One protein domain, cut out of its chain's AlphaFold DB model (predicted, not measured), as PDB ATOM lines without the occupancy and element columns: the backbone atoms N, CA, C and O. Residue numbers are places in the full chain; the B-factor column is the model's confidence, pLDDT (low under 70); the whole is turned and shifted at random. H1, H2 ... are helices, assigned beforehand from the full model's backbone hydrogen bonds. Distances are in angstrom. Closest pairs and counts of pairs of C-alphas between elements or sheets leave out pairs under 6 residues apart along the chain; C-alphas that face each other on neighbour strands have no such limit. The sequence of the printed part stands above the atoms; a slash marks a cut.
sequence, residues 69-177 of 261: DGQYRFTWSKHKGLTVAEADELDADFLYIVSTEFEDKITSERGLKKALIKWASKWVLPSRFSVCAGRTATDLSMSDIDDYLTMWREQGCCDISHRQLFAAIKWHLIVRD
ATOM      1  N   ASP A  69     205.351 209.014 247.729       66.38
ATOM      2  CA  ASP A  69     206.675 209.387 247.231       66.38
ATOM      3  C   ASP A  69     206.857 209.148 245.719       66.38
ATOM      4  O   ASP A  69     207.933 209.396 245.177       66.38
ATOM      5  N   GLY A  70     205.825 208.659 245.021       68.81
ATOM      6  CA  GLY A  70     205.883 208.355 243.592       68.81
ATOM      7  C   GLY A  70     206.723 207.121 243.243       68.81
ATOM      8  O   GLY A  70     207.050 206.930 242.069       68.81
ATOM      9  N   GLN A  71     207.081 206.287 244.226       77.31
ATOM     10  CA  GLN A  71     207.919 205.106 244.017       77.31
ATOM     11  C   GLN A  71     207.104 203.813 244.044       77.31
ATOM     12  O   GLN A  71     206.377 203.534 244.996       77.31
ATOM     13  N   TYR A  72     207.254 202.995 243.003       82.19
ATOM     14  CA  TYR A  72     206.572 201.706 242.882       82.19
ATOM     15  C   TYR A  72     207.275 200.631 243.708       82.19
ATOM     16  O   TYR A  72     208.505 200.583 243.751       82.19
ATOM     17  N   ARG A  73     206.483 199.773 244.355       84.00
ATOM     18  CA  ARG A  73     206.951 198.748 245.292       84.00
ATOM     19  C   ARG A  73     206.343 197.401 244.965       84.00
ATOM     20  O   ARG A  73     205.183 197.350 244.560       84.00
ATOM     21  N   PHE A  74     207.093 196.335 245.206       82.56
ATOM     22  CA  PHE A  74     206.587 194.977 245.040       82.56
ATOM     23  C   PHE A  74     205.475 194.703 246.055       82.56
ATOM     24  O   PHE A  74     205.652 194.913 247.258       82.56
ATOM     25  N   THR A  75     204.322 194.214 245.596       82.81
ATOM     26  CA  THR A  75     203.234 193.804 246.508       82.81
ATOM     27  C   THR A  75     203.276 192.311 246.856       82.81
ATOM     28  O   THR A  75     202.614 191.861 247.797       82.81
ATOM     29  N   TRP A  76     204.112 191.562 246.139       76.75
ATOM     30  CA  TRP A  76     204.353 190.126 246.250       76.75
ATOM     31  C   TRP A  76     205.852 189.844 246.423       76.75
ATOM     32  O   TRP A  76     206.676 190.741 246.267       76.75
ATOM     33  N   SER A  77     206.193 188.583 246.718       82.31
ATOM     34  CA  SER A  77     207.542 188.075 247.050       82.31
ATOM     35  C   SER A  77     208.024 188.356 248.483       82.31
ATOM     36  O   SER A  77     207.352 189.013 249.277       82.31
ATOM     37  N   LYS A  78     209.219 187.836 248.799       81.25
ATOM     38  CA  LYS A  78     209.959 188.108 250.043       81.25
ATOM     39  C   LYS A  78     210.391 189.576 250.189       81.25
ATOM     40  O   LYS A  78     210.653 190.009 251.303       81.25
ATOM     41  N   HIS A  79     210.393 190.338 249.093       80.50
ATOM     42  CA  HIS A  79     210.770 191.756 249.030       80.50
ATOM     43  C   HIS A  79     209.555 192.691 248.995       80.50
ATOM     44  O   HIS A  79     209.607 193.803 248.471       80.50
ATOM     45  N   LYS A  80     208.420 192.234 249.539       84.25
ATOM     46  CA  LYS A  80     207.189 193.024 249.611       84.25
ATOM     47  C   LYS A  80     207.436 194.358 250.322       84.25
ATOM     48  O   LYS A  80     207.932 194.391 251.443       84.25
ATOM     49  N   GLY A  81     207.005 195.448 249.693       81.81
ATOM     50  CA  GLY A  81     207.164 196.811 250.203       81.81
ATOM     51  C   GLY A  81     208.473 197.489 249.800       81.81
ATOM     52  O   GLY A  81     208.587 198.695 250.009       81.81
ATOM     53  N   LEU A  82     209.411 196.768 249.180       85.31
ATOM     54  CA  LEU A  82     210.631 197.348 248.625       85.31
ATOM     55  C   LEU A  82     210.400 197.880 247.212       85.31
ATOM     56  O   LEU A  82     209.571 197.364 246.454       85.31
ATOM     57  N   THR A  83     211.145 198.918 246.862       88.25
ATOM     58  CA  THR A  83     211.284 199.421 245.496       88.25
ATOM     59  C   THR A  83     212.256 198.561 244.691       88.25
ATOM     60  O   THR A  83     212.998 197.749 245.238       88.25
ATOM     61  N   VAL A  84     212.278 198.754 243.369       84.75
ATOM     62  CA  VAL A  84     213.224 198.055 242.479       84.75
ATOM     63  C   VAL A  84     214.679 198.305 242.892       84.75
ATOM     64  O   VAL A  84     215.455 197.361 242.927       84.75
ATOM     65  N   ALA A  85     215.033 199.545 243.246       83.81
ATOM     66  CA  ALA A  85     216.394 199.898 243.651       83.81
ATOM     67  C   ALA A  85     216.789 199.243 244.984       83.81
ATOM     68  O   ALA A  85     217.846 198.635 245.079       83.81
ATOM     69  N   GLU A  86     215.907 199.296 245.987       85.56
ATOM     70  CA  GLU A  86     216.160 198.661 247.289       85.56
ATOM     71  C   GLU A  86     216.275 197.136 247.163       85.56
ATOM     72  O   GLU A  86     217.084 196.510 247.842       85.56
ATOM     73  N   ALA A  87     215.476 196.521 246.285       82.38
ATOM     74  CA  ALA A  87     215.532 195.083 246.064       82.38
ATOM     75  C   ALA A  87     216.817 194.650 245.330       82.38
ATOM     76  O   ALA A  87     217.361 193.599 245.659       82.38
ATOM     77  N   ASP A  88     217.319 195.462 244.390       81.69
ATOM     78  CA  ASP A  88     218.592 195.227 243.688       81.69
ATOM     79  C   ASP A  88     219.793 195.233 244.645       81.69
ATOM     80  O   ASP A  88     220.687 194.395 244.546       81.69
ATOM     81  N   GLU A  89     219.790 196.154 245.613       82.69
ATOM     82  CA  GLU A  89     220.843 196.267 246.628       82.69
ATOM     83  C   GLU A  89     220.838 195.096 247.621       82.69
ATOM     84  O   GLU A  89     221.894 194.673 248.096       82.69
ATOM     85  N   LEU A  90     219.654 194.572 247.950       77.88
ATOM     86  CA  LEU A  90     219.486 193.532 248.967       77.88
ATOM     87  C   LEU A  90     219.620 192.112 248.419       77.88
ATOM     88  O   LEU A  90     220.036 191.208 249.145       77.88
ATOM     89  N   ASP A  91     219.227 191.894 247.168       80.69
ATOM     90  CA  ASP A  91     219.216 190.577 246.549       80.69
ATOM     91  C   ASP A  91     219.410 190.695 245.042       80.69
ATOM     92  O   ASP A  91     218.470 190.810 244.256       80.69
ATOM     93  N   ALA A  92     220.668 190.616 244.644       71.81
ATOM     94  CA  ALA A  92     221.076 190.768 243.262       71.81
ATOM     95  C   ALA A  92     220.514 189.672 242.325       71.81
ATOM     96  O   ALA A  92     220.393 189.892 241.122       71.81
ATOM     97  N   ASP A  93     220.095 188.514 242.850       81.25
ATOM     98  CA  ASP A  93     219.403 187.485 242.060       81.25
ATOM     99  C   ASP A  93     217.898 187.765 241.921       81.25
ATOM    100  O   ASP A  93     217.235 187.224 241.031       81.25
ATOM    101  N   PHE A  94     217.326 188.611 242.779       84.38
ATOM    102  CA  PHE A  94     215.886 188.823 242.800       84.38
ATOM    103  C   PHE A  94     215.373 189.461 241.519       84.38
ATOM    104  O   PHE A  94     214.359 189.008 241.001       84.38
ATOM    105  N   LEU A  95     216.051 190.477 240.982       84.50
ATOM    106  CA  LEU A  95     215.583 191.120 239.754       84.50
ATOM    107  C   LEU A  95     215.658 190.189 238.545       84.50
ATOM    108  O   LEU A  95     214.816 190.293 237.658       84.50
ATOM    109  N   TYR A  96     216.579 189.226 238.541       83.88
ATOM    110  CA  TYR A  96     216.577 188.140 237.566       83.88
ATOM    111  C   TYR A  96     215.351 187.237 237.730       83.88
ATOM    112  O   TYR A  96     214.605 187.061 236.774       83.88
ATOM    113  N   ILE A  97     215.069 186.765 238.948       83.06
ATOM    114  CA  ILE A  97     213.892 185.931 239.244       83.06
ATOM    115  C   ILE A  97     212.585 186.662 238.901       83.06
ATOM    116  O   ILE A  97     211.683 186.097 238.296       83.06
ATOM    117  N   VAL A  98     212.476 187.939 239.269       81.88
ATOM    118  CA  VAL A  98     211.364 188.828 238.897       81.88
ATOM    119  C   VAL A  98     211.210 188.861 237.386       81.88
ATOM    120  O   VAL A  98     210.098 188.728 236.883       81.88
ATOM    121  N   SER A  99     212.328 188.989 236.675       76.44
ATOM    122  CA  SER A  99     212.345 189.026 235.222       76.44
ATOM    123  C   SER A  99     211.939 187.700 234.592       76.44
ATOM    124  O   SER A  99     211.385 187.756 233.516       76.44
ATOM    125  N   THR A 100     212.165 186.536 235.198       76.25
ATOM    126  CA  THR A 100     211.871 185.239 234.555       76.25
ATOM    127  C   THR A 100     210.596 184.556 235.054       76.25
ATOM    128  O   THR A 100     209.981 183.797 234.320       76.25
ATOM    129  N   GLU A 101     210.193 184.778 236.307       79.00
ATOM    130  CA  GLU A 101     209.136 183.990 236.966       79.00
ATOM    131  C   GLU A 101     207.869 184.796 237.290       79.00
ATOM    132  O   GLU A 101     206.849 184.226 237.682       79.00
ATOM    133  N   PHE A 102     207.916 186.127 237.179       80.69
ATOM    134  CA  PHE A 102     206.844 186.995 237.675       80.69
ATOM    135  C   PHE A 102     206.367 188.057 236.677       80.69
ATOM    136  O   PHE A 102     205.733 189.038 237.076       80.69
ATOM    137  N   GLU A 103     206.600 187.848 235.384       73.06
ATOM    138  CA  GLU A 103     206.213 188.770 234.309       73.06
ATOM    139  C   GLU A 103     204.722 189.151 234.334       73.06
ATOM    140  O   GLU A 103     204.378 190.338 234.327       73.06
ATOM    141  N   ASP A 104     203.828 188.170 234.479       73.44
ATOM    142  CA  ASP A 104     202.378 188.400 234.560       73.44
ATOM    143  C   ASP A 104     202.000 189.368 235.692       73.44
ATOM    144  O   ASP A 104     201.116 190.227 235.568       73.44
ATOM    145  N   LYS A 105     202.700 189.262 236.825       77.19
ATOM    146  CA  LYS A 105     202.465 190.118 237.992       77.19
ATOM    147  C   LYS A 105     203.016 191.521 237.779       77.19
ATOM    148  O   LYS A 105     202.390 192.499 238.174       77.19
ATOM    149  N   ILE A 106     204.164 191.637 237.119       76.25
ATOM    150  CA  ILE A 106     204.769 192.929 236.780       76.25
ATOM    151  C   ILE A 106     203.883 193.704 235.809       76.25
ATOM    152  O   ILE A 106     203.736 194.922 235.934       76.25
ATOM    153  N   THR A 107     203.282 192.999 234.851       69.44
ATOM    154  CA  THR A 107     202.439 193.596 233.812       69.44
ATOM    155  C   THR A 107     201.073 194.012 234.356       69.44
ATOM    156  O   THR A 107     200.533 195.041 233.944       69.44
ATOM    157  N   SER A 108     200.534 193.269 235.327       67.44
ATOM    158  CA  SER A 108     199.281 193.612 236.012       67.44
ATOM    159  C   SER A 108     199.432 194.722 237.063       67.44
ATOM    160  O   SER A 108     198.460 195.423 237.359       67.44
ATOM    161  N   GLU A 109     200.637 194.959 237.592       73.88
ATOM    162  CA  GLU A 109     200.889 196.033 238.553       73.88
ATOM    163  C   GLU A 109     201.200 197.381 237.897       73.88
ATOM    164  O   GLU A 109     202.206 197.595 237.211       73.88
ATOM    165  N   ARG A 110     200.336 198.365 238.175       70.00
ATOM    166  CA  ARG A 110     200.435 199.694 237.573       70.00
ATOM    167  C   ARG A 110     201.744 200.384 237.960       70.00
ATOM    168  O   ARG A 110     201.903 200.865 239.075       70.00
ATOM    169  N   GLY A 111     202.630 200.524 236.976       75.12
ATOM    170  CA  GLY A 111     203.861 201.311 237.061       75.12
ATOM    171  C   GLY A 111     205.093 200.559 237.564       75.12
ATOM    172  O   GLY A 111     206.193 201.086 237.405       75.12
ATOM    173  N   LEU A 112     204.956 199.311 238.029       80.12
ATOM    174  CA  LEU A 112     206.104 198.463 238.363       80.12
ATOM    175  C   LEU A 112     206.952 198.165 237.116       80.12
ATOM    176  O   LEU A 112     208.164 198.364 237.140       80.12
ATOM    177  N   LYS A 113     206.307 197.853 235.981       80.75
ATOM    178  CA  LYS A 113     206.974 197.746 234.670       80.75
ATOM    179  C   LYS A 113     207.783 199.001 234.315       80.75
ATOM    180  O   LYS A 113     208.929 198.907 233.895       80.75
ATOM    181  N   LYS A 114     207.225 200.198 234.542       78.00
ATOM    182  CA  LYS A 114     207.932 201.471 234.289       78.00
ATOM    183  C   LYS A 114     209.124 201.666 235.229       78.00
ATOM    184  O   LYS A 114     210.136 202.221 234.809       78.00
ATOM    185  N   ALA A 115     209.010 201.232 236.484       84.19
ATOM    186  CA  ALA A 115     210.101 201.293 237.450       84.19
ATOM    187  C   ALA A 115     211.257 200.359 237.068       84.19
ATOM    188  O   ALA A 115     212.404 200.796 237.090       84.19
ATOM    189  N   LEU A 116     210.951 199.126 236.649       84.38
ATOM    190  CA  LEU A 116     211.937 198.155 236.165       84.38
ATOM    191  C   LEU A 116     212.656 198.661 234.918       84.38
ATOM    192  O   LEU A 116     213.879 198.692 234.899       84.38
ATOM    193  N   ILE A 117     211.918 199.173 233.932       82.56
ATOM    194  CA  ILE A 117     212.491 199.802 232.735       82.56
ATOM    195  C   ILE A 117     213.443 200.956 233.103       82.56
ATOM    196  O   ILE A 117     214.536 201.082 232.546       82.56
ATOM    197  N   LYS A 118     213.038 201.815 234.048       85.81
ATOM    198  CA  LYS A 118     213.841 202.964 234.492       85.81
ATOM    199  C   LYS A 118     215.107 202.538 235.238       85.81
ATOM    200  O   LYS A 118     216.129 203.199 235.083       85.81
ATOM    201  N   TRP A 119     215.029 201.490 236.058       90.19
ATOM    202  CA  TRP A 119     216.192 200.880 236.709       90.19
ATOM    203  C   TRP A 119     217.136 200.285 235.663       90.19
ATOM    204  O   TRP A 119     218.295 200.683 235.589       90.19
ATOM    205  N   ALA A 120     216.603 199.438 234.786       87.69
ATOM    206  CA  ALA A 120     217.336 198.729 233.750       87.69
ATOM    207  C   ALA A 120     218.107 199.669 232.819       87.69
ATOM    208  O   ALA A 120     219.291 199.473 232.577       87.69
ATOM    209  N   SER A 121     217.470 200.756 232.381       84.69
ATOM    210  CA  SER A 121     218.104 201.755 231.510       84.69
ATOM    211  C   SER A 121     219.285 202.478 232.173       84.69
ATOM    212  O   SER A 121     220.143 203.005 231.481       84.69
ATOM    213  N   LYS A 122     219.337 202.518 233.509       87.81
ATOM    214  CA  LYS A 122     220.422 203.143 234.283       87.81
ATOM    215  C   LYS A 122     221.448 202.142 234.796       87.81
ATOM    216  O   LYS A 122     222.403 202.551 235.453       87.81
ATOM    217  N   TRP A 123     221.228 200.854 234.564       87.06
ATOM    218  CA  TRP A 123     222.086 199.812 235.095       87.06
ATOM    219  C   TRP A 123     223.462 199.893 234.432       87.06
ATOM    220  O   TRP A 123     223.553 199.978 233.206       87.06
ATOM    221  N   VAL A 124     224.516 199.911 235.248       84.69
ATOM    222  CA  VAL A 124     225.900 200.135 234.812       84.69
ATOM    223  C   VAL A 124     226.641 198.810 234.753       84.69
ATOM    224  O   VAL A 124     226.642 198.056 235.725       84.69
ATOM    225  N   LEU A 125     227.329 198.563 233.641       79.69
ATOM    226  CA  LEU A 125     228.085 197.340 233.434       79.69
ATOM    227  C   LEU A 125     229.279 197.252 234.396       79.69
ATOM    228  O   LEU A 125     230.136 198.143 234.402       79.69
ATOM    229  N   PRO A 126     229.389 196.158 235.173       75.00
ATOM    230  CA  PRO A 126     230.527 195.903 236.039       75.00
ATOM    231  C   PRO A 126     231.861 195.892 235.286       75.00
ATOM    232  O   PRO A 126     231.956 195.436 234.148       75.00
ATOM    233  N   SER A 127     232.927 196.301 235.974       71.38
ATOM    234  CA  SER A 127     234.287 196.448 235.424       71.38
ATOM    235  C   SER A 127     234.885 195.188 234.793       71.38
ATOM    236  O   SER A 127     235.779 195.270 233.957       71.38
ATOM    237  N   ARG A 128     234.388 194.012 235.176       67.69
ATOM    238  CA  ARG A 128     234.808 192.714 234.630       67.69
ATOM    239  C   ARG A 128     234.379 192.478 233.175       67.69
ATOM    240  O   ARG A 128     234.913 191.580 232.538       67.69
ATOM    241  N   PHE A 129     233.442 193.270 232.654       66.38
ATOM    242  CA  PHE A 129     233.048 193.259 231.246       66.38
ATOM    243  C   PHE A 129     233.952 194.234 230.480       66.38
ATOM    244  O   PHE A 129     233.584 195.378 230.243       66.38
ATOM    245  N   SER A 130     235.181 193.810 230.173       61.62
ATOM    246  CA  SER A 130     236.316 194.688 229.825       61.62
ATOM    247  C   SER A 130     236.066 195.731 228.726       61.62
ATOM    248  O   SER A 130     236.611 196.827 228.819       61.62
ATOM    249  N   VAL A 131     235.256 195.427 227.708       65.75
ATOM    250  CA  VAL A 131     235.009 196.340 226.572       65.75
ATOM    251  C   VAL A 131     233.873 197.332 226.855       65.75
ATOM    252  O   VAL A 131     233.886 198.454 226.353       65.75
ATOM    253  N   CYS A 132     232.919 196.960 227.713       68.94
ATOM    254  CA  CYS A 132     231.710 197.750 227.974       68.94
ATOM    255  C   CYS A 132     231.579 198.200 229.438       68.94
ATOM    256  O   CYS A 132     230.548 198.732 229.839       68.94
ATOM    257  N   ALA A 133     232.623 198.000 230.239       78.50
ATOM    258  CA  ALA A 133     232.692 198.386 231.639       78.50
ATOM    259  C   ALA A 133     232.341 199.867 231.838       78.50
ATOM    260  O   ALA A 133     232.860 200.745 231.152       78.50
ATOM    261  N   GLY A 134     231.474 200.150 232.810       79.94
ATOM    262  CA  GLY A 134     231.058 201.513 233.145       79.94
ATOM    263  C   GLY A 134     230.024 202.128 232.196       79.94
ATOM    264  O   GLY A 134     229.519 203.207 232.499       79.94
ATOM    265  N   ARG A 135     229.669 201.456 231.093       83.50
ATOM    266  CA  ARG A 135     228.559 201.865 230.220       83.50
ATOM    267  C   ARG A 135     227.227 201.485 230.852       83.50
ATOM    268  O   ARG A 135     227.132 200.489 231.569       83.50
ATOM    269  N   THR A 136     226.197 202.274 230.585       86.56
ATOM    270  CA  THR A 136     224.823 201.916 230.954       86.56
ATOM    271  C   THR A 136     224.197 200.995 229.907       86.56
ATOM    272  O   THR A 136     224.682 200.922 228.777       86.56
ATOM    273  N   ALA A 137     223.082 200.334 230.231       77.88
ATOM    274  CA  ALA A 137     222.312 199.572 229.242       77.88
ATOM    275  C   ALA A 137     221.865 200.431 228.038       77.88
ATOM    276  O   ALA A 137     221.836 199.932 226.915       77.88
ATOM    277  N   THR A 138     221.585 201.726 228.252       79.19
ATOM    278  CA  THR A 138     221.300 202.681 227.165       79.19
ATOM    279  C   THR A 138     222.482 202.894 226.231       79.19
ATOM    280  O   THR A 138     222.279 203.106 225.039       79.19
ATOM    281  N   ASP A 139     223.706 202.814 226.748       80.81
ATOM    282  CA  ASP A 139     224.904 203.084 225.959       80.81
ATOM    283  C   ASP A 139     225.349 201.877 225.138       80.81
ATOM    284  O   ASP A 139     226.105 202.072 224.194       80.81
ATOM    285  N   LEU A 140     224.950 200.649 225.495       73.81
ATOM    286  CA  LEU A 140     225.331 199.424 224.777       73.81
ATOM    287  C   LEU A 140     224.800 199.433 223.353       73.81
ATOM    288  O   LEU A 140     223.676 199.864 223.168       73.81
ATOM    289  N   SER A 141     225.560 198.941 222.378       71.50
ATOM    290  CA  SER A 141     225.041 198.632 221.039       71.50
ATOM    291  C   SER A 141     224.355 197.260 221.008       71.50
ATOM    292  O   SER A 141     224.572 196.436 221.899       71.50
ATOM    293  N   MET A 142     223.565 196.969 219.971       65.81
ATOM    294  CA  MET A 142     223.021 195.619 219.769       65.81
ATOM    295  C   MET A 142     224.118 194.561 219.583       65.81
ATOM    296  O   MET A 142     223.938 193.437 220.045       65.81
ATOM    297  N   SER A 143     225.261 194.924 218.989       60.41
ATOM    298  CA  SER A 143     226.437 194.042 218.911       60.41
ATOM    299  C   SER A 143     226.991 193.737 220.302       60.41
ATOM    300  O   SER A 143     227.191 192.576 220.633       60.41
ATOM    301  N   ASP A 144     227.137 194.758 221.157       70.81
ATOM    302  CA  ASP A 144     227.606 194.570 222.539       70.81
ATOM    303  C   ASP A 144     226.676 193.622 223.325       70.81
ATOM    304  O   ASP A 144     227.126 192.846 224.172       70.81
ATOM    305  N   ILE A 145     225.365 193.695 223.059       71.06
ATOM    306  CA  ILE A 145     224.352 192.826 223.668       71.06
ATOM    307  C   ILE A 145     224.467 191.392 223.128       71.06
ATOM    308  O   ILE A 145     224.430 190.451 223.922       71.06
ATOM    309  N   ASP A 146     224.619 191.204 221.817       65.25
ATOM    310  CA  ASP A 146     224.727 189.875 221.198       65.25
ATOM    311  C   ASP A 146     226.032 189.156 221.580       65.25
ATOM    312  O   ASP A 146     226.011 187.984 221.970       65.25
ATOM    313  N   ASP A 147     227.152 189.882 221.596       66.62
ATOM    314  CA  ASP A 147     228.450 189.388 222.063       66.62
ATOM    315  C   ASP A 147     228.366 188.927 223.521       66.62
ATOM    316  O   ASP A 147     228.856 187.853 223.887       66.62
ATOM    317  N   TYR A 148     227.683 189.708 224.363       72.06
ATOM    318  CA  TYR A 148     227.445 189.346 225.753       72.06
ATOM    319  C   TYR A 148     226.599 188.071 225.886       72.06
ATOM    320  O   TYR A 148     226.962 187.164 226.642       72.06
ATOM    321  N   LEU A 149     225.484 187.973 225.157       70.31
ATOM    322  CA  LEU A 149     224.612 186.796 225.191       70.31
ATOM    323  C   LEU A 149     225.339 185.544 224.680       70.31
ATOM    324  O   LEU A 149     225.147 184.451 225.219       70.31
ATOM    325  N   THR A 150     226.209 185.699 223.683       66.81
ATOM    326  CA  THR A 150     227.062 184.629 223.153       66.81
ATOM    327  C   THR A 150     228.085 184.177 224.190       66.81
ATOM    328  O   THR A 150     228.140 182.989 224.522       66.81
ATOM    329  N   MET A 151     228.817 185.113 224.797       67.12
ATOM    330  CA  MET A 151     229.766 184.819 225.871       67.12
ATOM    331  C   MET A 151     229.087 184.108 227.052       67.12
ATOM    332  O   MET A 151     229.622 183.131 227.586       67.12
ATOM    333  N   TRP A 152     227.895 184.563 227.450       68.12
ATOM    334  CA  TRP A 152     227.129 183.965 228.541       68.12
ATOM    335  C   TRP A 152     226.784 182.494 228.267       68.12
ATOM    336  O   TRP A 152     226.952 181.647 229.152       68.12
ATOM    337  N   ARG A 153     226.385 182.175 227.026       62.53
ATOM    338  CA  ARG A 153     226.079 180.808 226.568       62.53
ATOM    339  C   ARG A 153     227.307 179.906 226.553       62.53
ATOM    340  O   ARG A 153     227.229 178.771 227.017       62.53
ATOM    341  N   GLU A 154     228.429 180.390 226.029       65.44
ATOM    342  CA  GLU A 154     229.647 179.587 225.875       65.44
ATOM    343  C   GLU A 154     230.324 179.280 227.211       65.44
ATOM    344  O   GLU A 154     230.841 178.182 227.422       65.44
ATOM    345  N   GLN A 155     230.303 180.244 228.130       66.25
ATOM    346  CA  GLN A 155     230.974 180.118 229.421       66.25
ATOM    347  C   GLN A 155     230.062 179.539 230.509       66.25
ATOM    348  O   GLN A 155     230.544 179.203 231.592       66.25
ATOM    349  N   GLY A 156     228.756 179.399 230.237       59.28
ATOM    350  CA  GLY A 156     227.768 178.948 231.220       59.28
ATOM    351  C   GLY A 156     227.798 179.809 232.481       59.28
ATOM    352  O   GLY A 156     227.743 179.286 233.595       59.28
ATOM    353  N   CYS A 157     227.998 181.120 232.317       57.56
ATOM    354  CA  CYS A 157     228.341 182.011 233.419       57.56
ATOM    355  C   CYS A 157     227.116 182.281 234.305       57.56
ATOM    356  O   CYS A 157     226.299 183.157 234.045       57.56
ATOM    357  N   CYS A 158     226.982 181.507 235.380       58.41
ATOM    358  CA  CYS A 158     225.863 181.573 236.326       58.41
ATOM    359  C   CYS A 158     226.022 182.638 237.419       58.41
ATOM    360  O   CYS A 158     225.317 182.566 238.428       58.41
ATOM    361  N   ASP A 159     226.990 183.546 237.305       72.56
ATOM    362  CA  ASP A 159     227.233 184.489 238.388       72.56
ATOM    363  C   ASP A 159     226.156 185.589 238.451       72.56
ATOM    364  O   ASP A 159     225.428 185.875 237.495       72.56
ATOM    365  N   ILE A 160     226.071 186.205 239.622       68.00
ATOM    366  CA  ILE A 160     225.036 187.174 239.973       68.00
ATOM    367  C   ILE A 160     225.014 188.368 239.008       68.00
ATOM    368  O   ILE A 160     223.946 188.769 238.550       68.00
ATOM    369  N   SER A 161     226.170 188.929 238.639       72.62
ATOM    370  CA  SER A 161     226.157 190.114 237.775       72.62
ATOM    371  C   SER A 161     225.883 189.790 236.301       72.62
ATOM    372  O   SER A 161     225.516 190.701 235.568       72.62
ATOM    373  N   HIS A 162     225.983 188.526 235.858       75.69
ATOM    374  CA  HIS A 162     225.448 188.114 234.552       75.69
ATOM    375  C   HIS A 162     223.913 188.052 234.574       75.69
ATOM    376  O   HIS A 162     223.246 188.491 233.637       75.69
ATOM    377  N   ARG A 163     223.330 187.567 235.674       80.50
ATOM    378  CA  ARG A 163     221.873 187.514 235.863       80.50
ATOM    379  C   ARG A 163     221.241 188.902 235.961       80.50
ATOM    380  O   ARG A 163     220.213 189.151 235.333       80.50
ATOM    381  N   GLN A 164     221.873 189.827 236.684       79.31
ATOM    382  CA  GLN A 164     221.437 191.227 236.731       79.31
ATOM    383  C   GLN A 164     221.555 191.911 235.369       79.31
ATOM    384  O   GLN A 164     220.632 192.613 234.968       79.31
ATOM    385  N   LEU A 165     222.649 191.672 234.639       78.50
ATOM    386  CA  LEU A 165     222.820 192.204 233.288       78.50
ATOM    387  C   LEU A 165     221.749 191.659 232.337       78.50
ATOM    388  O   LEU A 165     221.157 192.429 231.590       78.50
ATOM    389  N   PHE A 166     221.425 190.367 232.413       80.12
ATOM    390  CA  PHE A 166     220.314 189.791 231.654       80.12
ATOM    391  C   PHE A 166     218.985 190.497 231.966       80.12
ATOM    392  O   PHE A 166     218.293 190.944 231.053       80.12
ATOM    393  N   ALA A 167     218.652 190.663 233.252       83.38
ATOM    394  CA  ALA A 167     217.445 191.371 233.676       83.38
ATOM    395  C   ALA A 167     217.425 192.826 233.175       83.38
ATOM    396  O   ALA A 167     216.411 193.298 232.659       83.38
ATOM    397  N   ALA A 168     218.551 193.533 233.285       84.56
ATOM    398  CA  ALA A 168     218.691 194.902 232.810       84.56
ATOM    399  C   ALA A 168     218.517 194.998 231.288       84.56
ATOM    400  O   ALA A 168     217.752 195.834 230.816       84.56
ATOM    401  N   ILE A 169     219.148 194.116 230.509       79.50
ATOM    402  CA  ILE A 169     218.975 194.071 229.050       79.50
ATOM    403  C   ILE A 169     217.505 193.812 228.704       79.50
ATOM    404  O   ILE A 169     216.918 194.599 227.963       79.50
ATOM    405  N   LYS A 170     216.881 192.783 229.296       81.12
ATOM    406  CA  LYS A 170     215.480 192.419 229.031       81.12
ATOM    407  C   LYS A 170     214.537 193.612 229.205       81.12
ATOM    408  O   LYS A 170     213.773 193.942 228.302       81.12
ATOM    409  N   TRP A 171     214.603 194.293 230.349       81.25
ATOM    410  CA  TRP A 171     213.713 195.425 230.622       81.25
ATOM    411  C   TRP A 171     214.076 196.684 229.829       81.25
ATOM    412  O   TRP A 171     213.180 197.451 229.478       81.25
ATOM    413  N   HIS A 172     215.358 196.920 229.539       81.25
ATOM    414  CA  HIS A 172     215.780 198.089 228.769       81.25
ATOM    415  C   HIS A 172     215.335 198.003 227.299       81.25
ATOM    416  O   HIS A 172     214.857 199.001 226.755       81.25
ATOM    417  N   LEU A 173     215.401 196.815 226.685       70.31
ATOM    418  CA  LEU A 173     215.015 196.597 225.284       70.31
ATOM    419  C   LEU A 173     213.577 197.045 224.966       70.31
ATOM    420  O   LEU A 173     213.305 197.463 223.846       70.31
ATOM    421  N   ILE A 174     212.675 197.054 225.953       70.94
ATOM    422  CA  ILE A 174     211.271 197.481 225.792       70.94
ATOM    423  C   ILE A 174     211.139 198.951 225.356       70.94
ATOM    424  O   ILE A 174     210.176 199.309 224.677       70.94
ATOM    425  N   VAL A 175     212.059 199.819 225.787       65.12
ATOM    426  CA  VAL A 175     212.000 201.277 225.537       65.12
ATOM    427  C   VAL A 175     213.200 201.809 224.777       65.12
ATOM    428  O   VAL A 175     213.325 203.020 224.609       65.12
ATOM    429  N   ARG A 176     214.105 200.922 224.376       62.34
ATOM    430  CA  ARG A 176     215.288 201.296 223.627       62.34
ATOM    431  C   ARG A 176     214.862 201.882 222.284       62.34
ATOM    432  O   ARG A 176     214.062 201.280 221.564       62.34
ATOM    433  N   ASP A 177     215.401 203.053 221.959       54.09
ATOM    434  CA  ASP A 177     215.225 203.609 220.627       54.09
ATOM    435  C   ASP A 177     215.911 202.690 219.614       54.09
ATOM    436  O   ASP A 177     217.026 202.223 219.865       54.09
TER     437      ASP A 177
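This is residues 69 to 177 of the 261 residues of an uncharacterized protein of Massariosphaeria phaeospora (UniProt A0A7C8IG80). Four helices, H1, H2, H6 and H4, pack crosswise in a closed ring of contacts, with H6 nearest the middle of the whole. H5 stands off beyond H6 at one end of the longest axis, running back beside it without clearly touching it, and the short H3 sits at the other end. The printed part has 109 residues with six named helices, H1 to H6 in chain order, and no named strand; the class is all helix. It is compact, with a radius of gyration of the C-alphas of 13.8 A, and spans 37 by 29 by 23 A.

Begin with H6, residues 160 to 173. With residues 167 to 172 alone it touches H4, residues 112 to 121, where the closest C-alphas, of Ala 120 and Ala 168, are 4.2 A apart; the lines are only just about perpendicular, at 71 degrees. H6 also touches H2, residues 94 to 101, at a steep tilt of 60 degrees, the same way; look at Tyr 96 and Ala 167, the closest C-alphas, 5.1 A apart. H5, residues 142 to 155, is close to H6 but not clearly touching: the closest C-alphas, of Trp 152 and His 162, are 7.5 A apart, at a shallow tilt of 32 degrees, only just short of steep, opposite ways. H4 is the hub, touching three helices. One is H1, residues 84 to 90, with Val 84 and Leu 116 the closest C-alphas at 6.4 A and a steep tilt of 68 degrees, only just short of about perpendicular, the same way. H1 also touches H2, opposite ways at a steep tilt of 62 degrees, the closest C-alphas being those of Asp 88 and Leu 95, 6.4 A apart. H3, residues 103 to 108, only just touches H4, with 3 pairs of C-alphas within 8 A, and only at the corner by their link; the closest C-alphas are those of Ile 106 and Lys 113, 5.7 A apart. H2 and H3 meet only through their link. H2 and H4 are apart. In each of the six helices every O i to N i+4 pair is within hydrogen-bond range.

Find C-alpha 160 at (225.036, 187.174, 239.973); from there H6 runs 20.1 A to C-alpha 173 at (215.015, 196.597, 225.284). H5 starts from C-alpha 142 at (223.021, 195.619, 219.769) and is 19.9 A long. H4 is 14.2 A long.

The two C-alphas farthest apart, those of Asp 69 and Glu 154, are 43.3 A from each other. The printed part has no cut. The link from H4 to H5, 20 residues, is long; the other links between helices are tight. Residues 69 to 83 hold no named element. Residues 153 to 158, of which 153 to 155 belong to H5, stand free. The mean pLDDT of the printed part is 76.2; look for low values, under 70, at residues 128 to 132 and 150 to 158, among others.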